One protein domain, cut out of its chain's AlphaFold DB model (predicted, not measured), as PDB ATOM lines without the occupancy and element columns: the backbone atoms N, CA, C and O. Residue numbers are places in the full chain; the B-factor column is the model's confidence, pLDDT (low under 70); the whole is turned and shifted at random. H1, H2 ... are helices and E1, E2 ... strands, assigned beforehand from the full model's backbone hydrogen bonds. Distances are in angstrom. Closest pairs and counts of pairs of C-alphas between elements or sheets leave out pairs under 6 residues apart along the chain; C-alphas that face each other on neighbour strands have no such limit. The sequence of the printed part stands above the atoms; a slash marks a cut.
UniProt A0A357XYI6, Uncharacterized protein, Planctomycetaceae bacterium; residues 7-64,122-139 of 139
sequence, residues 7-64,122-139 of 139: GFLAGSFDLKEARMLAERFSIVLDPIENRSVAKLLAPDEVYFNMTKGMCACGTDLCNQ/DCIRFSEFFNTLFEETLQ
ATOM      1  N   GLY A   7       5.291  12.370  18.479       94.12
ATOM      2  CA  GLY A   7       5.516  12.960  19.797       94.12
ATOM      3  C   GLY A   7       6.847  13.693  19.844       94.12
ATOM      4  O   GLY A   7       7.602  13.663  18.875       94.12
ATOM      5  N   PHE A   8       7.135  14.356  20.956       94.00
ATOM      6  CA  PHE A   8       8.429  14.981  21.203       94.00
ATOM      7  C   PHE A   8       8.938  14.598  22.589       94.00
ATOM      8  O   PHE A   8       8.144  14.312  23.484       94.00
ATOM      9  N   LEU A   9      10.258  14.561  22.743       91.88
ATOM     10  CA  LEU A   9      10.937  14.360  24.022       91.88
ATOM     11  C   LEU A   9      11.921  15.506  24.232       91.88
ATOM     12  O   LEU A   9      12.514  15.984  23.263       91.88
ATOM     13  N   ALA A  10      12.101  15.928  25.483       89.94
ATOM     14  CA  ALA A  10      13.134  16.896  25.829       89.94
ATOM     15  C   ALA A  10      14.527  16.311  25.554       89.94
ATOM     16  O   ALA A  10      14.748  15.107  25.689       89.94
ATOM     17  N   GLY A  11      15.482  17.162  25.189       82.69
ATOM     18  CA  GLY A  11      16.831  16.734  24.795       82.69
ATOM     19  C   GLY A  11      17.683  16.257  25.958       82.69
ATOM     20  O   GLY A  11      18.741  15.670  25.747       82.69
ATOM     21  N   SER A  12      17.216  16.491  27.184       85.25
ATOM     22  CA  SER A  12      17.773  15.918  28.403       85.25
ATOM     23  C   SER A  12      17.531  14.411  28.537       85.25
ATOM     24  O   SER A  12      18.204  13.779  29.348       85.25
ATOM     25  N   PHE A  13      16.603  13.823  27.770       85.62
ATOM     26  CA  PHE A  13      16.359  12.381  27.797       85.62
ATOM     27  C   PHE A  13      17.486  11.608  27.104       85.62
ATOM     28  O   PHE A  13      17.896  11.950  25.990       85.62
ATOM     29  N   ASP A  14      17.921  10.496  27.706       90.19
ATOM     30  CA  ASP A  14      18.759   9.526  27.005       90.19
ATOM     31  C   ASP A  14      17.929   8.849  25.903       90.19
ATOM     32  O   ASP A  14      17.133   7.934  26.126       90.19
ATOM     33  N   LEU A  15      18.122   9.311  24.666       89.62
ATOM     34  CA  LEU A  15      17.415   8.791  23.498       89.62
ATOM     35  C   LEU A  15      17.665   7.302  23.253       89.62
ATOM     36  O   LEU A  15      16.824   6.642  22.640       89.62
ATOM     37  N   LYS A  16      18.811   6.764  23.675       91.56
ATOM     38  CA  LYS A  16      19.102   5.339  23.528       91.56
ATOM     39  C   LYS A  16      18.236   4.534  24.489       91.56
ATOM     40  O   LYS A  16      17.648   3.539  24.072       91.56
ATOM     41  N   GLU A  17      18.131   4.981  25.733       91.69
ATOM     42  CA  GLU A  17      17.265   4.367  26.739       91.69
ATOM     43  C   GLU A  17      15.791   4.457  26.343       91.69
ATOM     44  O   GLU A  17      15.114   3.431  26.271       91.69
ATOM     45  N   ALA A  18      15.328   5.642  25.938       92.19
ATOM     46  CA  ALA A  18      13.959   5.841  25.473       92.19
ATOM     47  C   ALA A  18      13.605   4.933  24.281       92.19
ATOM     48  O   ALA A  18      12.500   4.392  24.219       92.19
ATOM     49  N   ARG A  19      14.540   4.714  23.341       93.62
ATOM     50  CA  ARG A  19      14.359   3.772  22.220       93.62
ATOM     51  C   ARG A  19      14.271   2.323  22.684       93.62
ATOM     52  O   ARG A  19      13.359   1.623  22.256       93.62
ATOM     53  N   MET A  20      15.176   1.881  23.561       93.38
ATOM     54  CA  MET A  20      15.122   0.522  24.120       93.38
ATOM     55  C   MET A  20      13.805   0.284  24.865       93.38
ATOM     56  O   MET A  20      13.205  -0.786  24.749       93.38
ATOM     57  N   LEU A  21      13.325   1.294  25.593       94.50
ATOM     58  CA  LEU A  21      12.038   1.235  26.264       94.50
ATOM     59  C   LEU A  21      10.882   1.162  25.262       94.50
ATOM     60  O   LEU A  21      10.040   0.275  25.372       94.50
ATOM     61  N   ALA A  22      10.861   2.028  24.247       94.31
ATOM     62  CA  ALA A  22       9.829   2.024  23.211       94.31
ATOM     63  C   ALA A  22       9.730   0.665  22.495       94.31
ATOM     64  O   ALA A  22       8.626   0.155  22.287       94.31
ATOM     65  N   GLU A  23      10.865   0.026  22.192       93.75
ATOM     66  CA  GLU A  23      10.910  -1.299  21.565       93.75
ATOM     67  C   GLU A  23      10.225  -2.380  22.416       93.75
ATOM     68  O   GLU A  23       9.492  -3.208  21.861       93.75
ATOM     69  N   ARG A  24      10.366  -2.341  23.754       95.00
ATOM     70  CA  ARG A  24       9.665  -3.258  24.682       95.00
ATOM     71  C   ARG A  24       8.146  -3.171  24.526       95.00
ATOM     72  O   ARG A  24       7.462  -4.188  24.603       95.00
ATOM     73  N   PHE A  25       7.633  -1.979  24.229       94.38
ATOM     74  CA  PHE A  25       6.215  -1.723  23.977       94.38
ATOM     75  C   PHE A  25       5.853  -1.757  22.488       94.38
ATOM     76  O   PHE A  25       4.760  -1.348  22.110       94.38
ATOM     77  N   SER A  26       6.722  -2.257  21.601       92.56
ATOM     78  CA  SER A  26       6.487  -2.260  20.146       92.56
ATOM     79  C   SER A  26       6.172  -0.876  19.552       92.56
ATOM     80  O   SER A  26       5.452  -0.783  18.550       92.56
ATOM     81  N   ILE A  27       6.716   0.180  20.155       94.75
ATOM     82  CA  ILE A  27       6.657   1.569  19.700       94.75
ATOM     83  C   ILE A  27       7.980   1.906  19.010       94.75
ATOM     84  O   ILE A  27       9.035   1.373  19.347       94.75
ATOM     85  N   VAL A  28       7.912   2.775  18.007       94.38
ATOM     86  CA  VAL A  28       9.085   3.273  17.281       94.38
ATOM     87  C   VAL A  28       9.379   4.699  17.750       94.38
ATOM     88  O   VAL A  28       8.462   5.423  18.118       94.38
ATOM     89  N   LEU A  29      10.645   5.111  17.755       94.81
ATOM     90  CA  LEU A  29      11.048   6.501  17.985       94.81
ATOM     91  C   LEU A  29      12.013   6.925  16.879       94.81
ATOM     92  O   LEU A  29      13.232   6.935  17.058       94.81
ATOM     93  N   ASP A  30      11.451   7.268  15.721       93.94
ATOM     94  CA  ASP A  30      12.223   7.709  14.559       93.94
ATOM     95  C   ASP A  30      12.197   9.238  14.453       93.94
ATOM     96  O   ASP A  30      11.118   9.803  14.275       93.94
ATOM     97  N   PRO A  31      13.341   9.935  14.562       93.06
ATOM     98  CA  PRO A  31      13.391  11.386  14.473       93.06
ATOM     99  C   PRO A  31      12.793  11.889  13.160       93.06
ATOM    100  O   PRO A  31      13.085  11.360  12.086       93.06
ATOM    101  N   ILE A  32      11.976  12.936  13.245       94.12
ATOM    102  CA  ILE A  32      11.396  13.614  12.089       94.12
ATOM    103  C   ILE A  32      12.046  14.984  11.948       94.12
ATOM    104  O   ILE A  32      11.891  15.859  12.800       94.12
ATOM    105  N   GLU A  33      12.660  15.228  10.796       92.50
ATOM    106  CA  GLU A  33      13.050  16.576  10.400       92.50
ATOM    107  C   GLU A  33      11.874  17.287   9.721       92.50
ATOM    108  O   GLU A  33      11.598  17.106   8.534       92.50
ATOM    109  N   ASN A  34      11.163  18.129  10.471       92.25
ATOM    110  CA  ASN A  34      10.106  18.975   9.922       92.25
ATOM    111  C   ASN A  34      10.369  20.442  10.262       92.25
ATOM    112  O   ASN A  34      10.140  20.876  11.386       92.25
ATOM    113  N   ARG A  35      10.794  21.231   9.268       92.88
ATOM    114  CA  ARG A  35      11.140  22.656   9.445       92.88
ATOM    115  C   ARG A  35       9.998  23.519   9.983       92.88
ATOM    116  O   ARG A  35      10.267  24.557  10.580       92.88
ATOM    117  N   SER A  36       8.746  23.142   9.734       94.31
ATOM    118  CA  SER A  36       7.586  23.881  10.238       94.31
ATOM    119  C   SER A  36       7.339  23.581  11.712       94.31
ATOM    120  O   SER A  36       7.057  24.503  12.469       94.31
ATOM    121  N   VAL A  37       7.497  22.317  12.119       92.69
ATOM    122  CA  VAL A  37       7.350  21.891  13.520       92.69
ATOM    123  C   VAL A  37       8.555  22.317  14.352       92.69
ATOM    124  O   VAL A  37       8.372  22.787  15.461       92.69
ATOM    125  N   ALA A  38       9.769  22.266  13.800       91.38
ATOM    126  CA  ALA A  38      11.005  22.631  14.496       91.38
ATOM    127  C   ALA A  38      11.003  24.064  15.057       91.38
ATOM    128  O   ALA A  38      11.688  24.346  16.027       91.38
ATOM    129  N   LYS A  39      10.217  24.977  14.471       94.94
ATOM    130  CA  LYS A  39      10.049  26.351  14.980       94.94
ATOM    131  C   LYS A  39       9.167  26.441  16.228       94.94
ATOM    132  O   LYS A  39       9.116  27.499  16.845       94.94
ATOM    133  N   LEU A  40       8.415  25.383  16.519       95.19
ATOM    134  CA  LEU A  40       7.486  25.277  17.641       95.19
ATOM    135  C   LEU A  40       8.072  24.468  18.804       95.19
ATOM    136  O   LEU A  40       7.479  24.473  19.875       95.19
ATOM    137  N   LEU A  41       9.191  23.775  18.581       93.19
ATOM    138  CA  LEU A  41       9.881  22.980  19.589       93.19
ATOM    139  C   LEU A  41      10.804  23.864  20.428       93.19
ATOM    140  O   LEU A  41      11.368  24.846  19.927       93.19
ATOM    141  N   ALA A  42      10.993  23.492  21.691       93.94
ATOM    142  CA  ALA A  42      12.084  24.026  22.492       93.94
ATOM    143  C   ALA A  42      13.446  23.657  21.860       93.94
ATOM    144  O   ALA A  42      13.535  22.674  21.121       93.94
ATOM    145  N   PRO A  43      14.524  24.423  22.124       91.00
ATOM    146  CA  PRO A  43      15.826  24.194  21.492       91.00
ATOM    147  C   PRO A  43      16.408  22.791  21.695       91.00
ATOM    148  O   PRO A  43      17.217  22.348  20.883       91.00
ATOM    149  N   ASP A  44      16.033  22.120  22.779       91.88
ATOM    150  CA  ASP A  44      16.474  20.778  23.133       91.88
ATOM    151  C   ASP A  44      15.453  19.692  22.769       91.88
ATOM    152  O   ASP A  44      15.792  18.518  22.793       91.88
ATOM    153  N   GLU A  45      14.226  20.029  22.383       94.00
ATOM    154  CA  GLU A  45      13.218  19.024  22.049       94.00
ATOM    155  C   GLU A  45      13.488  18.339  20.706       94.00
ATOM    156  O   GLU A  45      13.803  18.964  19.689       94.00
ATOM    157  N   VAL A  46      13.279  17.024  20.682       93.19
ATOM    158  CA  VAL A  46      13.382  16.204  19.474       93.19
ATOM    159  C   VAL A  46      12.000  15.673  19.114       93.19
ATOM    160  O   VAL A  46      11.296  15.137  19.964       93.19
ATOM    161  N   TYR A  47      11.609  15.816  17.847       95.38
ATOM    162  CA  TYR A  47      10.326  15.350  17.318       95.38
ATOM    163  C   TYR A  47      10.462  13.972  16.667       95.38
ATOM    164  O   TYR A  47      11.395  13.735  15.899       95.38
ATOM    165  N   PHE A  48       9.521  13.070  16.945       95.44
ATOM    166  CA  PHE A  48       9.577  11.661  16.563       95.44
ATOM    167  C   PHE A  48       8.305  11.189  15.863       95.44
ATOM    168  O   PHE A  48       7.185  11.560  16.222       95.44
ATOM    169  N   ASN A  49       8.487  10.276  14.914       95.00
ATOM    170  CA  ASN A  49       7.463   9.370  14.436       95.00
ATOM    171  C   ASN A  49       7.383   8.184  15.393       95.00
ATOM    172  O   ASN A  49       8.383   7.503  15.631       95.00
ATOM    173  N   MET A  50       6.176   7.926  15.884       95.75
ATOM    174  CA  MET A  50       5.852   6.803  16.760       95.75
ATOM    175  C   MET A  50       4.995   5.739  16.070       95.75
ATOM    176  O   MET A  50       4.542   4.776  16.687       95.75
ATOM    177  N   THR A  51       4.750   5.908  14.772       91.56
ATOM    178  CA  THR A  51       3.946   4.990  13.969       91.56
ATOM    179  C   THR A  51       4.770   3.781  13.555       91.56
ATOM    180  O   THR A  51       5.770   3.918  12.853       91.56
ATOM    181  N   LYS A  52       4.309   2.577  13.905       87.31
ATOM    182  CA  LYS A  52       4.882   1.334  13.381       87.31
ATOM    183  C   LYS A  52       4.367   1.071  11.960       87.31
ATOM    184  O   LYS A  52       3.164   0.939  11.748       87.31
ATOM    185  N   GLY A  53       5.276   0.937  10.995       87.25
ATOM    186  CA  GLY A  53       4.935   0.667   9.594       87.25
ATOM    187  C   GLY A  53       4.571   1.930   8.807       87.25
ATOM    188  O   GLY A  53       5.139   2.993   9.032       87.25
ATOM    189  N   MET A  54       3.654   1.809   7.840       87.19
ATOM    190  CA  MET A  54       3.367   2.892   6.885       87.19
ATOM    191  C   MET A  54       2.410   3.963   7.429       87.19
ATOM    192  O   MET A  54       2.537   5.120   7.054       87.19
ATOM    193  N   CYS A  55       1.430   3.600   8.263       90.19
ATOM    194  CA  CYS A  55       0.482   4.540   8.871       90.19
ATOM    195  C   CYS A  55      -0.209   3.912  10.092       90.19
ATOM    196  O   CYS A  55      -0.190   2.696  10.267       90.19
ATOM    197  N   ALA A  56      -0.880   4.740  10.890       89.56
ATOM    198  CA  ALA A  56      -1.660   4.335  12.056       89.56
ATOM    199  C   ALA A  56      -3.164   4.163  11.751       89.56
ATOM    200  O   ALA A  56      -3.970   4.035  12.658       89.56
ATOM    201  N   CYS A  57      -3.595   4.150  10.484       83.31
ATOM    202  CA  CYS A  57      -5.023   4.166  10.116       83.31
ATOM    203  C   CYS A  57      -5.876   2.990  10.609       83.31
ATOM    204  O   CYS A  57      -7.096   3.065  10.493       83.31
ATOM    205  N   GLY A  58      -5.262   1.922  11.113       80.19
ATOM    206  CA  GLY A  58      -5.955   0.772  11.692       80.19
ATOM    207  C   GLY A  58      -5.805   0.643  13.206       80.19
ATOM    208  O   GLY A  58      -6.373  -0.291  13.761       80.19
ATOM    209  N   THR A  59      -5.051   1.532  13.862       85.38
ATOM    210  CA  THR A  59      -4.861   1.487  15.317       85.38
ATOM    211  C   THR A  59      -6.095   2.012  16.022       85.38
ATOM    212  O   THR A  59      -6.763   2.918  15.510       85.38
ATOM    213  N   ASP A  60      -6.395   1.511  17.220       82.81
ATOM    214  CA  ASP A  60      -7.493   2.079  18.000       82.81
ATOM    215  C   ASP A  60      -7.241   3.559  18.309       82.81
ATOM    216  O   ASP A  60      -8.181   4.331  18.199       82.81
ATOM    217  N   LEU A  61      -5.987   3.991  18.500       82.00
ATOM    218  CA  LEU A  61      -5.595   5.401  18.685       82.00
ATOM    219  C   LEU A  61      -6.089   6.355  17.587       82.00
ATOM    220  O   LEU A  61      -6.440   7.498  17.871       82.00
ATOM    221  N   CYS A  62      -6.103   5.914  16.327       79.69
ATOM    222  CA  CYS A  62      -6.531   6.743  15.196       79.69
ATOM    223  C   CYS A  62      -7.934   6.397  14.692       79.69
ATOM    224  O   CYS A  62      -8.482   7.115  13.853       79.69
ATOM    225  N   ASN A  63      -8.511   5.304  15.188       72.25
ATOM    226  CA  ASN A  63      -9.843   4.840  14.825       72.25
ATOM    227  C   ASN A  63     -10.904   5.222  15.873       72.25
ATOM    228  O   ASN A  63     -12.088   4.926  15.689       72.25
ATOM    229  N   GLN A  64     -10.514   5.932  16.940       61.44
ATOM    230  CA  GLN A  64     -11.456   6.496  17.902       61.44
ATOM    231  C   GLN A  64     -12.237   7.648  17.267       61.44
ATOM    232  O   GLN A  64     -11.962   8.829  17.469       61.44
ATOM    233  N   ASP A 122      -3.827  -0.584  21.575       88.50
ATOM    234  CA  ASP A 122      -2.833   0.444  21.258       88.50
ATOM    235  C   ASP A 122      -2.852   1.577  22.288       88.50
ATOM    236  O   ASP A 122      -1.783   2.031  22.694       88.50
ATOM    237  N   CYS A 123      -4.029   1.999  22.764       88.00
ATOM    238  CA  CYS A 123      -4.139   2.971  23.854       88.00
ATOM    239  C   CYS A 123      -3.458   2.487  25.138       88.00
ATOM    240  O   CYS A 123      -2.683   3.241  25.727       88.00
ATOM    241  N   ILE A 124      -3.721   1.245  25.555       90.44
ATOM    242  CA  ILE A 124      -3.109   0.653  26.755       90.44
ATOM    243  C   ILE A 124      -1.588   0.639  26.604       90.44
ATOM    244  O   ILE A 124      -0.876   1.175  27.447       90.44
ATOM    245  N   ARG A 125      -1.094   0.122  25.480       93.12
ATOM    246  CA  ARG A 125       0.337  -0.003  25.195       93.12
ATOM    247  C   ARG A 125       1.078   1.334  25.207       93.12
ATOM    248  O   ARG A 125       2.167   1.425  25.763       93.12
ATOM    249  N   PHE A 126       0.503   2.371  24.595       93.12
ATOM    250  CA  PHE A 126       1.091   3.711  24.638       93.12
ATOM    251  C   PHE A 126       1.036   4.303  26.047       93.12
ATOM    252  O   PHE A 126       2.004   4.928  26.471       93.12
ATOM    253  N   SER A 127      -0.056   4.087  26.785       92.38
ATOM    254  CA  SER A 127      -0.162   4.539  28.175       92.38
ATOM    255  C   SER A 127       0.899   3.892  29.063       92.38
ATOM    256  O   SER A 127       1.543   4.597  29.833       92.38
ATOM    257  N   GLU A 128       1.097   2.579  28.958       94.81
ATOM    258  CA  GLU A 128       2.119   1.860  29.724       94.81
ATOM    259  C   GLU A 128       3.521   2.348  29.368       94.81
ATOM    260  O   GLU A 128       4.297   2.655  30.267       94.81
ATOM    261  N   PHE A 129       3.814   2.522  28.076       94.81
ATOM    262  CA  PHE A 129       5.085   3.090  27.633       94.81
ATOM    263  C   PHE A 129       5.364   4.457  28.262       94.81
ATOM    264  O   PHE A 129       6.444   4.657  28.810       94.81
ATOM    265  N   PHE A 130       4.411   5.391  28.199       92.25
ATOM    266  CA  PHE A 130       4.616   6.725  28.762       92.25
ATOM    267  C   PHE A 130       4.742   6.689  30.284       92.25
ATOM    268  O   PHE A 130       5.614   7.362  30.821       92.25
ATOM    269  N   ASN A 131       3.929   5.885  30.972       93.19
ATOM    270  CA  ASN A 131       4.027   5.733  32.422       93.19
ATOM    271  C   ASN A 131       5.407   5.208  32.828       93.19
ATOM    272  O   ASN A 131       6.062   5.822  33.663       93.19
ATOM    273  N   THR A 132       5.891   4.144  32.181       93.25
ATOM    274  CA  THR A 132       7.230   3.611  32.456       93.25
ATOM    275  C   THR A 132       8.317   4.619  32.096       93.25
ATOM    276  O   THR A 132       9.254   4.797  32.866       93.25
ATOM    277  N   LEU A 133       8.179   5.332  30.973       90.50
ATOM    278  CA  LEU A 133       9.149   6.349  30.571       90.50
ATOM    279  C   LEU A 133       9.262   7.446  31.636       90.50
ATOM    280  O   LEU A 133      10.375   7.811  31.999       90.50
ATOM    281  N   PHE A 134       8.138   7.948  32.156       87.19
ATOM    282  CA  PHE A 134       8.128   8.976  33.199       87.19
ATOM    283  C   PHE A 134       8.634   8.462  34.549       87.19
ATOM    284  O   PHE A 134       9.350   9.183  35.238       87.19
ATOM    285  N   GLU A 135       8.294   7.232  34.930       88.81
ATOM    286  CA  GLU A 135       8.769   6.618  36.175       88.81
ATOM    287  C   GLU A 135      10.284   6.394  36.176       88.81
ATOM    288  O   GLU A 135      10.926   6.628  37.199       88.81
ATOM    289  N   GLU A 136      10.854   5.974  35.043       84.06
ATOM    290  CA  GLU A 136      12.290   5.698  34.913       84.06
ATOM    291  C   GLU A 136      13.127   6.984  34.759       84.06
ATOM    292  O   GLU A 136      14.309   6.973  35.088       84.06
ATOM    293  N   THR A 137      12.539   8.108  34.325       73.00
ATOM    294  CA  THR A 137      13.280   9.376  34.118       73.00
ATOM    295  C   THR A 137      13.089  10.451  35.185       73.00
ATOM    296  O   THR A 137      13.835  11.428  35.191       73.00
ATOM    297  N   LEU A 138      12.117  10.307  36.089       63.88
ATOM    298  CA  LEU A 138      11.921  11.230  37.217       63.88
ATOM    299  C   LEU A 138      12.677  10.816  38.497       63.88
ATOM    300  O   LEU A 138      12.509  11.472  39.528       63.88
ATOM    301  N   GLN A 139      13.480   9.749  38.443       57.66
ATOM    302  CA  GLN A 139      14.370   9.293  39.522       57.66
ATOM    303  C   GLN A 139      15.793   9.824  39.334       57.66
ATOM    304  O   GLN A 139      16.410  10.173  40.367       57.66
TER     305      GLN A 139
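Overview. This is residues 7 to 64 and 122 to 139 of the 139 residues of an uncharacterized protein of Planctomycetaceae bacterium (UniProt A0A357XYI6). A small ribbon of two short strands, E1 and E2, forms the middle, with the helices H1 and H3 side by side next to it, running opposite ways at a slant. The tiny helix H2 packs on the first residues of H3, and a long unnamed stretch, residues 25 to 45, leads from H1 past E2, with which its residues 30 to 31 pair, before it folds back into E2. The 76 printed residues hold three named helices and two named strands, in the order E1, H1, E2, H2, H3; the sheet, E1 - E2, is antiparallel. The class is mostly helix, though only 37 of the 76 printed residues are in named elements, under half. The whole is compact, with a radius of gyration of the C-alphas of 13.0 A and spans of 33 by 33 by 19 A.

Arrangement. Look first at E1, residues 7 to 9, and E2, residues 46 to 49, antiparallel neighbours with 147 degrees between their directions. C-alphas 8 and 47 face each other at 4.3 A; N 48 and O 7 are within hydrogen-bond range at 2.8 A, and N 46 and O 9 at 2.9 A. Residues 30 to 31 pair antiparallel with residues 48 to 49 of E2. Next find H1, residues 15 to 24, and H3, residues 122 to 137: they touch, and the closest C-alphas, those of Ala 22 and Phe 129, are 6.6 A apart. They run opposite ways at a steep tilt of 39 degrees, and H3 touches H1 with residues 129 to 133 alone. H2, residues 60 to 63, touches H3 at residues 122 to 123 alone; the closest C-alphas, those of Leu 61 and Cys 123, are 5.9 A apart. H1 and H2 are apart, and so are E2 and H3. In H1 and H3 every O i to N i+4 pair is within hydrogen-bond range; H2 is too short for such a pair.

Along the chain. Find C-alpha 7 at (5.516, 12.960, 19.797), where E1 begins; it runs 7.0 A to C-alpha 9. E2 runs 10.3 A from Val 46 to Asn 49. H1 begins at C-alpha 15, at (17.415, 8.791, 23.498), and runs 14.4 A to Arg 24. H2 covers 4.8 A from Asp 60 to Asn 63. H3 runs 22.5 A from Asp 122 to C-alpha 137 at (13.280, 9.376, 34.118).

Size, cuts and confidence. The two C-alphas farthest apart, those of Cys 57 and Gln 139, are 35.6 A apart. Residues 65 to 121 are not printed, and C-alphas 64 and 122 are 11.1 A apart across this cut, which lies between H2 and H3. The link from E1 to H1 is tight, that from E2 to H2 short, and that from H1 to E2 long, with 21 residues. The mean pLDDT of the printed part is 89.5; residues 64, 138 and 139 are under 70.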